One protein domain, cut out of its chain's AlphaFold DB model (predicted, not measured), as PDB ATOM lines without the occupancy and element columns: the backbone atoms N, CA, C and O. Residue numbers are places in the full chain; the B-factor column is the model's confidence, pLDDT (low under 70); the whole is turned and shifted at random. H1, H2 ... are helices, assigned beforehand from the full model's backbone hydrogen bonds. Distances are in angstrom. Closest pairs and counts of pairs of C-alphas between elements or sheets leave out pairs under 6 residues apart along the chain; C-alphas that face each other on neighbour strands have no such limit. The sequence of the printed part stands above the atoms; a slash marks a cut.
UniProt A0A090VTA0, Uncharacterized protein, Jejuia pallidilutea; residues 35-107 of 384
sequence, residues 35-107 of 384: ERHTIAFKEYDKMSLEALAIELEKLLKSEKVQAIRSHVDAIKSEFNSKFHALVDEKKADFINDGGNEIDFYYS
ATOM      1  N   GLU A  35      19.392 -11.463  38.863       50.91
ATOM      2  CA  GLU A  35      20.511 -10.505  38.820       50.91
ATOM      3  C   GLU A  35      21.313 -10.518  37.503       50.91
ATOM      4  O   GLU A  35      22.230  -9.719  37.324       50.91
ATOM      5  N   ARG A  36      20.962 -11.367  36.525       53.38
ATOM      6  CA  ARG A  36      21.714 -11.507  35.255       53.38
ATOM      7  C   ARG A  36      21.717 -10.249  34.366       53.38
ATOM      8  O   ARG A  36      22.445 -10.204  33.377       53.38
ATOM      9  N   HIS A  37      20.895  -9.240  34.668       47.84
ATOM     10  CA  HIS A  37      20.635  -8.097  33.781       47.84
ATOM     11  C   HIS A  37      21.282  -6.766  34.186       47.84
ATOM     12  O   HIS A  37      21.113  -5.786  33.459       47.84
ATOM     13  N   THR A  38      22.021  -6.698  35.293       57.81
ATOM     14  CA  THR A  38      22.556  -5.426  35.821       57.81
ATOM     15  C   THR A  38      24.008  -5.140  35.437       57.81
ATOM     16  O   THR A  38      24.477  -4.017  35.618       57.81
ATOM     17  N   ILE A  39      24.725  -6.112  34.868       71.25
ATOM     18  CA  ILE A  39      26.145  -5.961  34.539       71.25
ATOM     19  C   ILE A  39      26.285  -5.288  33.167       71.25
ATOM     20  O   ILE A  39      25.843  -5.803  32.138       71.25
ATOM     21  N   ALA A  40      26.902  -4.105  33.139       75.62
ATOM     22  CA  ALA A  40      27.092  -3.346  31.906       75.62
ATOM     23  C   ALA A  40      28.058  -4.064  30.944       75.62
ATOM     24  O   ALA A  40      29.201  -4.371  31.295       75.62
ATOM     25  N   PHE A  41      27.619  -4.301  29.705       77.00
ATOM     26  CA  PHE A  41      28.475  -4.835  28.646       77.00
ATOM     27  C   PHE A  41      29.485  -3.786  28.186       77.00
ATOM     28  O   PHE A  41      29.112  -2.688  27.779       77.00
ATOM     29  N   LYS A  42      30.771  -4.141  28.223       82.44
ATOM     30  CA  LYS A  42      31.857  -3.300  27.705       82.44
ATOM     31  C   LYS A  42      32.170  -3.648  26.251       82.44
ATOM     32  O   LYS A  42      31.861  -4.740  25.778       82.44
ATOM     33  N   GLU A  43      32.856  -2.736  25.567       80.12
ATOM     34  CA  GLU A  43      33.378  -2.923  24.206       80.12
ATOM     35  C   GLU A  43      34.590  -3.878  24.197       80.12
ATOM     36  O   GLU A  43      35.744  -3.479  24.010       80.12
ATOM     37  N   TYR A  44      34.339  -5.167  24.450       84.56
ATOM     38  CA  TYR A  44      35.372  -6.208  24.506       84.56
ATOM     39  C   TYR A  44      36.169  -6.324  23.194       84.56
ATOM     40  O   TYR A  44      37.363  -6.626  23.210       84.56
ATOM     41  N   ASP A  45      35.556  -5.986  22.058       78.88
ATOM     42  CA  ASP A  45      36.201  -5.937  20.743       78.88
ATOM     43  C   ASP A  45      37.317  -4.881  20.659       78.88
ATOM     44  O   ASP A  45      38.276  -5.063  19.904       78.88
ATOM     45  N   LYS A  46      37.263  -3.808  21.460       82.56
ATOM     46  CA  LYS A  46      38.316  -2.775  21.516       82.56
ATOM     47  C   LYS A  46      39.423  -3.097  22.530       82.56
ATOM     48  O   LYS A  46      40.517  -2.543  22.435       82.56
ATOM     49  N   MET A  47      39.191  -4.018  23.465       88.38
ATOM     50  CA  MET A  47      40.146  -4.356  24.530       88.38
ATOM     51  C   MET A  47      41.337  -5.190  24.031       88.38
ATOM     52  O   MET A  47      41.195  -6.056  23.171       88.38
ATOM     53  N   SER A  48      42.530  -4.962  24.583       92.88
ATOM     54  CA  SER A  48      43.699  -5.815  24.322       92.88
ATOM     55  C   SER A  48      43.545  -7.200  24.970       92.88
ATOM     56  O   SER A  48      42.711  -7.385  25.853       92.88
ATOM     57  N   LEU A  49      44.379  -8.172  24.574       93.19
ATOM     58  CA  LEU A  49      44.418  -9.498  25.218       93.19
ATOM     59  C   LEU A  49      44.612  -9.394  26.739       93.19
ATOM     60  O   LEU A  49      43.960 -10.110  27.493       93.19
ATOM     61  N   GLU A  50      45.468  -8.469  27.182       95.00
ATOM     62  CA  GLU A  50      45.728  -8.225  28.603       95.00
ATOM     63  C   GLU A  50      44.498  -7.643  29.307       95.00
ATOM     64  O   GLU A  50      44.093  -8.130  30.360       95.00
ATOM     65  N   ALA A  51      43.849  -6.647  28.696       94.75
ATOM     66  CA  ALA A  51      42.648  -6.033  29.251       94.75
ATOM     67  C   ALA A  51      41.476  -7.027  29.346       94.75
ATOM     68  O   ALA A  51      40.764  -7.025  30.346       94.75
ATOM     69  N   LEU A  52      41.312  -7.913  28.357       95.06
ATOM     70  CA  LEU A  52      40.305  -8.980  28.377       95.06
ATOM     71  C   LEU A  52      40.544  -9.980  29.519       95.06
ATOM     72  O   LEU A  52      39.598 -10.372  30.200       95.06
ATOM     73  N   ALA A  53      41.800 -10.374  29.756       96.31
ATOM     74  CA  ALA A  53      42.148 -11.260  30.865       96.31
ATOM     75  C   ALA A  53      41.893 -10.598  32.233       96.31
ATOM     76  O   ALA A  53      41.287 -11.216  33.108       96.31
ATOM     77  N   ILE A  54      42.289  -9.329  32.397       96.25
ATOM     78  CA  ILE A  54      42.040  -8.543  33.617       96.25
ATOM     79  C   ILE A  54      40.539  -8.388  33.877       96.25
ATOM     80  O   ILE A  54      40.090  -8.514  35.015       96.25
ATOM     81  N   GLU A  55      39.756  -8.119  32.835       94.75
ATOM     82  CA  GLU A  55      38.315  -7.932  32.967       94.75
ATOM     83  C   GLU A  55      37.606  -9.224  33.392       94.75
ATOM     84  O   GLU A  55      36.761  -9.179  34.285       94.75
ATOM     85  N   LEU A  56      37.990 -10.380  32.831       96.12
ATOM     86  CA  LEU A  56      37.470 -11.678  33.275       96.12
ATOM     87  C   LEU A  56      37.760 -11.919  34.762       96.12
ATOM     88  O   LEU A  56      36.870 -12.308  35.513       96.12
ATOM     89  N   GLU A  57      38.988 -11.656  35.208       96.12
ATOM     90  CA  GLU A  57      39.355 -11.785  36.622       96.12
ATOM     91  C   GLU A  57      38.579 -10.820  37.521       96.12
ATOM     92  O   GLU A  57      38.196 -11.187  38.633       96.12
ATOM     93  N   LYS A  58      38.339  -9.589  37.057       95.31
ATOM     94  CA  LYS A  58      37.535  -8.610  37.789       95.31
ATOM     95  C   LYS A  58      36.109  -9.119  37.975       95.31
ATOM     96  O   LYS A  58      35.621  -9.115  39.105       95.31
ATOM     97  N   LEU A  59      35.468  -9.585  36.903       92.62
ATOM     98  CA  LEU A  59      34.112 -10.139  36.953       92.62
ATOM     99  C   LEU A  59      34.032 -11.323  37.924       92.62
ATOM    100  O   LEU A  59      33.134 -11.369  38.755       92.62
ATOM    101  N   LEU A  60      35.026 -12.215  37.916       93.75
ATOM    102  CA  LEU A  60      35.079 -13.364  38.831       93.75
ATOM    103  C   LEU A  60      35.232 -13.013  40.315       93.75
ATOM    104  O   LEU A  60      34.961 -13.863  41.168       93.75
ATOM    105  N   LYS A  61      35.716 -11.806  40.622       92.94
ATOM    106  CA  LYS A  61      35.906 -11.310  41.992       92.94
ATOM    107  C   LYS A  61      34.747 -10.453  42.487       92.94
ATOM    108  O   LYS A  61      34.527 -10.403  43.689       92.94
ATOM    109  N   SER A  62      34.083  -9.735  41.584       88.88
ATOM    110  CA  SER A  62      33.081  -8.721  41.939       88.88
ATOM    111  C   SER A  62      31.644  -9.201  41.790       88.88
ATOM    112  O   SER A  62      30.779  -8.701  42.497       88.88
ATOM    113  N   GLU A  63      31.400 -10.183  40.925       89.44
ATOM    114  CA  GLU A  63      30.053 -10.579  40.529       89.44
ATOM    115  C   GLU A  63      29.782 -12.056  40.831       89.44
ATOM    116  O   GLU A  63      30.692 -12.890  40.909       89.44
ATOM    117  N   LYS A  64      28.498 -12.406  40.955       87.94
ATOM    118  CA  LYS A  64      28.067 -13.799  41.122       87.94
ATOM    119  C   LYS A  64      28.341 -14.607  39.844       87.94
ATOM    120  O   LYS A  64      28.083 -14.154  38.727       87.94
ATOM    121  N   VAL A  65      28.833 -15.840  39.992       88.50
ATOM    122  CA  VAL A  65      29.315 -16.670  38.866       88.50
ATOM    123  C   VAL A  65      28.227 -16.985  37.828       88.50
ATOM    124  O   VAL A  65      28.496 -17.033  36.627       88.50
ATOM    125  N   GLN A  66      26.983 -17.144  38.272       84.50
ATOM    126  CA  GLN A  66      25.811 -17.381  37.433       84.50
ATOM    127  C   GLN A  66      25.348 -16.126  36.672       84.50
ATOM    128  O   GLN A  66      24.705 -16.252  35.630       84.50
ATOM    129  N   ALA A  67      25.711 -14.926  37.140       84.88
ATOM    130  CA  ALA A  67      25.332 -13.656  36.519       84.88
ATOM    131  C   ALA A  67      26.256 -13.248  35.358       84.88
ATOM    132  O   ALA A  67      25.828 -12.574  34.427       84.88
ATOM    133  N   ILE A  68      27.512 -13.706  35.358       88.06
ATOM    134  CA  ILE A  68      28.534 -13.262  34.391       88.06
ATOM    135  C   ILE A  68      28.656 -14.127  33.133       88.06
ATOM    136  O   ILE A  68      29.518 -13.857  32.299       88.06
ATOM    137  N   ARG A  69      27.827 -15.167  32.958       87.69
ATOM    138  CA  ARG A  69      27.972 -16.151  31.864       87.69
ATOM    139  C   ARG A  69      28.121 -15.508  30.484       87.69
ATOM    140  O   ARG A  69      29.053 -15.824  29.750       87.69
ATOM    141  N   SER A  70      27.240 -14.569  30.163       82.94
ATOM    142  CA  SER A  70      27.218 -13.876  28.873       82.94
ATOM    143  C   SER A  70      28.468 -13.009  28.642       82.94
ATOM    144  O   SER A  70      29.006 -12.983  27.535       82.94
ATOM    145  N   HIS A  71      28.983 -12.361  29.691       87.94
ATOM    146  CA  HIS A  71      30.238 -11.606  29.644       87.94
ATOM    147  C   HIS A  71      31.440 -12.528  29.444       87.94
ATOM    148  O   HIS A  71      32.300 -12.247  28.611       87.94
ATOM    149  N   VAL A  72      31.489 -13.650  30.167       92.44
ATOM    150  CA  VAL A  72      32.570 -14.634  30.039       92.44
ATOM    151  C   VAL A  72      32.618 -15.210  28.623       92.44
ATOM    152  O   VAL A  72      33.701 -15.308  28.044       92.44
ATOM    153  N   ASP A  73      31.465 -15.548  28.042       88.75
ATOM    154  CA  ASP A  73      31.380 -16.066  26.675       88.75
ATOM    155  C   ASP A  73      31.850 -15.028  25.640       88.75
ATOM    156  O   ASP A  73      32.635 -15.360  24.744       88.75
ATOM    157  N   ALA A  74      31.460 -13.756  25.801       85.75
ATOM    158  CA  ALA A  74      31.908 -12.664  24.936       85.75
ATOM    159  C   ALA A  74      33.425 -12.420  25.039       85.75
ATOM    160  O   ALA A  74      34.119 -12.408  24.019       85.75
ATOM    161  N   ILE A  75      33.962 -12.301  26.260       93.69
ATOM    162  CA  ILE A  75      35.400 -12.111  26.502       93.69
ATOM    163  C   ILE A  75      36.194 -13.286  25.925       93.69
ATOM    164  O   ILE A  75      37.210 -13.076  25.267       93.69
ATOM    165  N   LYS A  76      35.731 -14.525  26.125       95.50
ATOM    166  CA  LYS A  76      36.383 -15.725  25.585       95.50
ATOM    167  C   LYS A  76      36.426 -15.718  24.062       95.50
ATOM    168  O   LYS A  76      37.456 -16.071  23.489       95.50
ATOM    169  N   SER A  77      35.324 -15.344  23.413       90.56
ATOM    170  CA  SER A  77      35.255 -15.261  21.954       90.56
ATOM    171  C   SER A  77      36.281 -14.261  21.409       90.56
ATOM    172  O   SER A  77      37.115 -14.624  20.573       90.56
ATOM    173  N   GLU A  78      36.294 -13.042  21.959       90.50
ATOM    174  CA  GLU A  78      37.219 -11.981  21.546       90.50
ATOM    175  C   GLU A  78      38.680 -12.330  21.861       90.50
ATOM    176  O   GLU A  78      39.559 -12.159  21.012       90.50
ATOM    177  N   PHE A  79      38.949 -12.887  23.046       95.94
ATOM    178  CA  PHE A  79      40.290 -13.311  23.443       95.94
ATOM    179  C   PHE A  79      40.838 -14.372  22.490       95.94
ATOM    180  O   PHE A  79      41.942 -14.216  21.970       95.94
ATOM    181  N   ASN A  80      40.062 -15.425  22.214       92.88
ATOM    182  CA  ASN A  80      40.485 -16.499  21.318       92.88
ATOM    183  C   ASN A  80      40.735 -15.972  19.903       92.88
ATOM    184  O   ASN A  80      41.774 -16.277  19.323       92.88
ATOM    185  N   SER A  81      39.835 -15.140  19.366       90.62
ATOM    186  CA  SER A  81      40.006 -14.568  18.026       90.62
ATOM    187  C   SER A  81      41.293 -13.746  17.917       90.62
ATOM    188  O   SER A  81      42.036 -13.898  16.947       90.62
ATOM    189  N   LYS A  82      41.573 -12.880  18.898       90.75
ATOM    190  CA  LYS A  82      42.776 -12.032  18.903       90.75
ATOM    191  C   LYS A  82      44.047 -12.834  19.152       90.75
ATOM    192  O   LYS A  82      45.079 -12.545  18.555       90.75
ATOM    193  N   PHE A  83      43.974 -13.844  20.013       93.88
ATOM    194  CA  PHE A  83      45.116 -14.688  20.332       93.88
ATOM    195  C   PHE A  83      45.504 -15.570  19.144       93.88
ATOM    196  O   PHE A  83      46.687 -15.678  18.845       93.88
ATOM    197  N   HIS A  84      44.530 -16.141  18.427       91.06
ATOM    198  CA  HIS A  84      44.793 -16.887  17.195       91.06
ATOM    199  C   HIS A  84      45.465 -16.012  16.136       91.06
ATOM    200  O   HIS A  84      46.505 -16.403  15.619       91.06
ATOM    201  N   ALA A  85      44.967 -14.792  15.909       89.00
ATOM    202  CA  ALA A  85      45.597 -13.861  14.971       89.00
ATOM    203  C   ALA A  85      47.058 -13.534  15.343       89.00
ATOM    204  O   ALA A  85      47.917 -13.472  14.468       89.00
ATOM    205  N   LEU A  86      47.354 -13.361  16.638       90.44
ATOM    206  CA  LEU A  86      48.718 -13.135  17.124       90.44
ATOM    207  C   LEU A  86      49.620 -14.361  16.922       90.44
ATOM    208  O   LEU A  86      50.788 -14.218  16.574       90.44
ATOM    209  N   VAL A  87      49.093 -15.564  17.156       91.50
ATOM    210  CA  VAL A  87      49.831 -16.817  16.936       91.50
ATOM    211  C   VAL A  87      50.159 -16.977  15.454       91.50
ATOM    212  O   VAL A  87      51.298 -17.302  15.132       91.50
ATOM    213  N   ASP A  88      49.203 -16.696  14.568       89.75
ATOM    214  CA  ASP A  88      49.396 -16.757  13.117       89.75
ATOM    215  C   ASP A  88      50.456 -15.749  12.645       89.75
ATOM    216  O   ASP A  88      51.315 -16.092  11.835       89.75
ATOM    217  N   GLU A  89      50.450 -14.528  13.194       89.25
ATOM    218  CA  GLU A  89      51.488 -13.520  12.937       89.25
ATOM    219  C   GLU A  89      52.871 -14.022  13.375       89.25
ATOM    220  O   GLU A  89      53.813 -14.017  12.588       89.25
ATOM    221  N   LYS A  90      52.989 -14.535  14.606       91.62
ATOM    222  CA  LYS A  90      54.262 -15.051  15.137       91.62
ATOM    223  C   LYS A  90      54.765 -16.274  14.379       91.62
ATOM    224  O   LYS A  90      55.971 -16.448  14.235       91.62
ATOM    225  N   LYS A  91      53.849 -17.104  13.885       89.56
ATOM    226  CA  LYS A  91      54.160 -18.254  13.036       89.56
ATOM    227  C   LYS A  91      54.712 -17.809  11.688       89.56
ATOM    228  O   LYS A  91      55.710 -18.357  11.233       89.56
ATOM    229  N   ALA A  92      54.092 -16.804  11.074       89.00
ATOM    230  CA  ALA A  92      54.571 -16.232   9.822       89.00
ATOM    231  C   ALA A  92      55.960 -15.590   9.984       89.00
ATOM    232  O   ALA A  92      56.823 -15.824   9.142       89.00
ATOM    233  N   ASP A  93      56.193 -14.842  11.070       89.75
ATOM    234  CA  ASP A  93      57.511 -14.279  11.405       89.75
ATOM    235  C   ASP A  93      58.572 -15.394  11.507       89.75
ATOM    236  O   ASP A  93      59.602 -15.337  10.842       89.75
ATOM    237  N   PHE A  94      58.279 -16.461  12.258       89.19
ATOM    238  CA  PHE A  94      59.196 -17.589  12.462       89.19
ATOM    239  C   PHE A  94      59.566 -18.321  11.162       89.19
ATOM    240  O   PHE A  94      60.726 -18.679  10.962       89.19
ATOM    241  N   ILE A  95      58.596 -18.524  10.265       88.44
ATOM    242  CA  ILE A  95      58.839 -19.147   8.955       88.44
ATOM    243  C   ILE A  95      59.691 -18.225   8.068       88.44
ATOM    244  O   ILE A  95      60.597 -18.699   7.385       88.44
ATOM    245  N   ASN A  96      59.442 -16.910   8.093       89.31
ATOM    246  CA  ASN A  96      60.229 -15.937   7.326       89.31
ATOM    247  C   ASN A  96      61.688 -15.858   7.798       89.31
ATOM    248  O   ASN A  96      62.579 -15.654   6.975       89.31
ATOM    249  N   ASP A  97      61.931 -16.073   9.091       89.88
ATOM    250  CA  ASP A  97      63.275 -16.145   9.676       89.88
ATOM    251  C   ASP A  97      63.982 -17.492   9.394       89.88
ATOM    252  O   ASP A  97      65.096 -17.729   9.864       89.88
ATOM    253  N   GLY A  98      63.364 -18.376   8.597       85.06
ATOM    254  CA  GLY A  98      63.927 -19.657   8.161       85.06
ATOM    255  C   GLY A  98      63.570 -20.853   9.048       85.06
ATOM    256  O   GLY A  98      64.154 -21.923   8.884       85.06
ATOM    257  N   GLY A  99      62.632 -20.692   9.985       86.06
ATOM    258  CA  GLY A  99      62.131 -21.771  10.835       86.06
ATOM    259  C   GLY A  99      61.182 -22.728  10.102       86.06
ATOM    260  O   GLY A  99      60.448 -22.336   9.195       86.06
ATOM    261  N   ASN A 100      61.166 -23.998  10.511       85.19
ATOM    262  CA  ASN A 100      60.244 -24.999   9.974       85.19
ATOM    263  C   ASN A 100      58.917 -24.986  10.747       85.19
ATOM    264  O   ASN A 100      58.900 -24.965  11.974       85.19
ATOM    265  N   GLU A 101      57.790 -25.044  10.042       81.88
ATOM    266  CA  GLU A 101      56.445 -24.932  10.617       81.88
ATOM    267  C   GLU A 101      56.170 -25.929  11.755       81.88
ATOM    268  O   GLU A 101      55.491 -25.590  12.725       81.88
ATOM    269  N   ILE A 102      56.719 -27.141  11.644       82.88
ATOM    270  CA  ILE A 102      56.546 -28.228  12.618       82.88
ATOM    271  C   ILE A 102      57.171 -27.871  13.978       82.88
ATOM    272  O   ILE A 102      56.675 -28.307  15.015       82.88
ATOM    273  N   ASP A 103      58.205 -27.030  13.980       85.94
ATOM    274  CA  ASP A 103      58.954 -26.646  15.178       85.94
ATOM    275  C   ASP A 103      58.382 -25.387  15.856       85.94
ATOM    276  O   ASP A 103      58.873 -24.949  16.900       85.94
ATOM    277  N   PHE A 104      57.330 -24.782  15.289       90.19
ATOM    278  CA  PHE A 104      56.750 -23.558  15.827       90.19
ATOM    279  C   PHE A 104      55.946 -23.811  17.110       90.19
ATOM    280  O   PHE A 104      54.919 -24.494  17.119       90.19
ATOM    281  N   TYR A 105      56.356 -23.150  18.193       87.25
ATOM    282  CA  TYR A 105      55.637 -23.138  19.461       87.25
ATOM    283  C   TYR A 105      55.534 -21.716  20.015       87.25
ATOM    284  O   TYR A 105      56.538 -21.033  20.208       87.25
ATOM    285  N   TYR A 106      54.312 -21.283  20.336       88.50
ATOM    286  CA  TYR A 106      54.061 -19.979  20.946       88.50
ATOM    287  C   TYR A 106      53.286 -20.115  22.255       88.50
ATOM    288  O   TYR A 106      52.162 -20.621  22.299       88.50
ATOM    289  N   SER A 107      53.886 -19.615  23.335       86.38
ATOM    290  CA  SER A 107      53.261 -19.508  24.651       86.38
ATOM    291  C   SER A 107      53.310 -18.061  25.110       86.38
ATOM    292  O   SER A 107      54.343 -17.406  24.994       86.38
TER     293      SER A 107
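AT A GLANCE: This is residues 35 to 107 of the 384 residues of an uncharacterized protein of Jejuia pallidilutea (UniProt A0A090VTA0). The domain is a helical hairpin with unequal arms: the short helix H1 packs along part of the long helix H2, which runs on well beyond it. The unnamed residues 35 to 48 run alongside the hairpin from its link end to the start of H1, and residues 97 to 107 fold back beside the far half of H2. The printed part has 73 residues with two named helices, H1 then H2, and no named strand; its class is all helix. The whole is loose, with a radius of gyration of the C-alphas of 16.3 A, and its outline is a rod spanning 54 by 19 by 15 A.

IN THESE COORDINATES: The printed part opens with 14 residues, 35 to 48, that hold no named element. H1 follows, residues 49 to 62, beginning at C-alpha 49 at (44.418, -9.498, 25.218) and measuring 20.2 A from first to last C-alpha. H2, residues 69 to 96, measures 40.5 A, from C-alpha 69 at (27.972, -16.151, 31.864) to C-alpha 96 at (60.229, -15.937, 7.326).

HOW THE PARTS SIT: H1 and H2 form a helical hairpin. They touch, and their closest C-alphas, those of Leu 49 and Phe 79, are 5.9 A apart. They run opposite ways at a shallow tilt of 24 degrees. H2 touches H1 with residues 72 to 83 alone. In H1 and H2 every O i to N i+4 pair is within hydrogen-bond range.

THE WHOLE: The two C-alphas farthest apart, those of Glu 35 and Gly 98, are 53.9 A apart. The printed part has no cut, and the link from H1 to H2, 6 residues, is short. The mean pLDDT of the printed part is 86.9, and residues 35 to 38 are under 70.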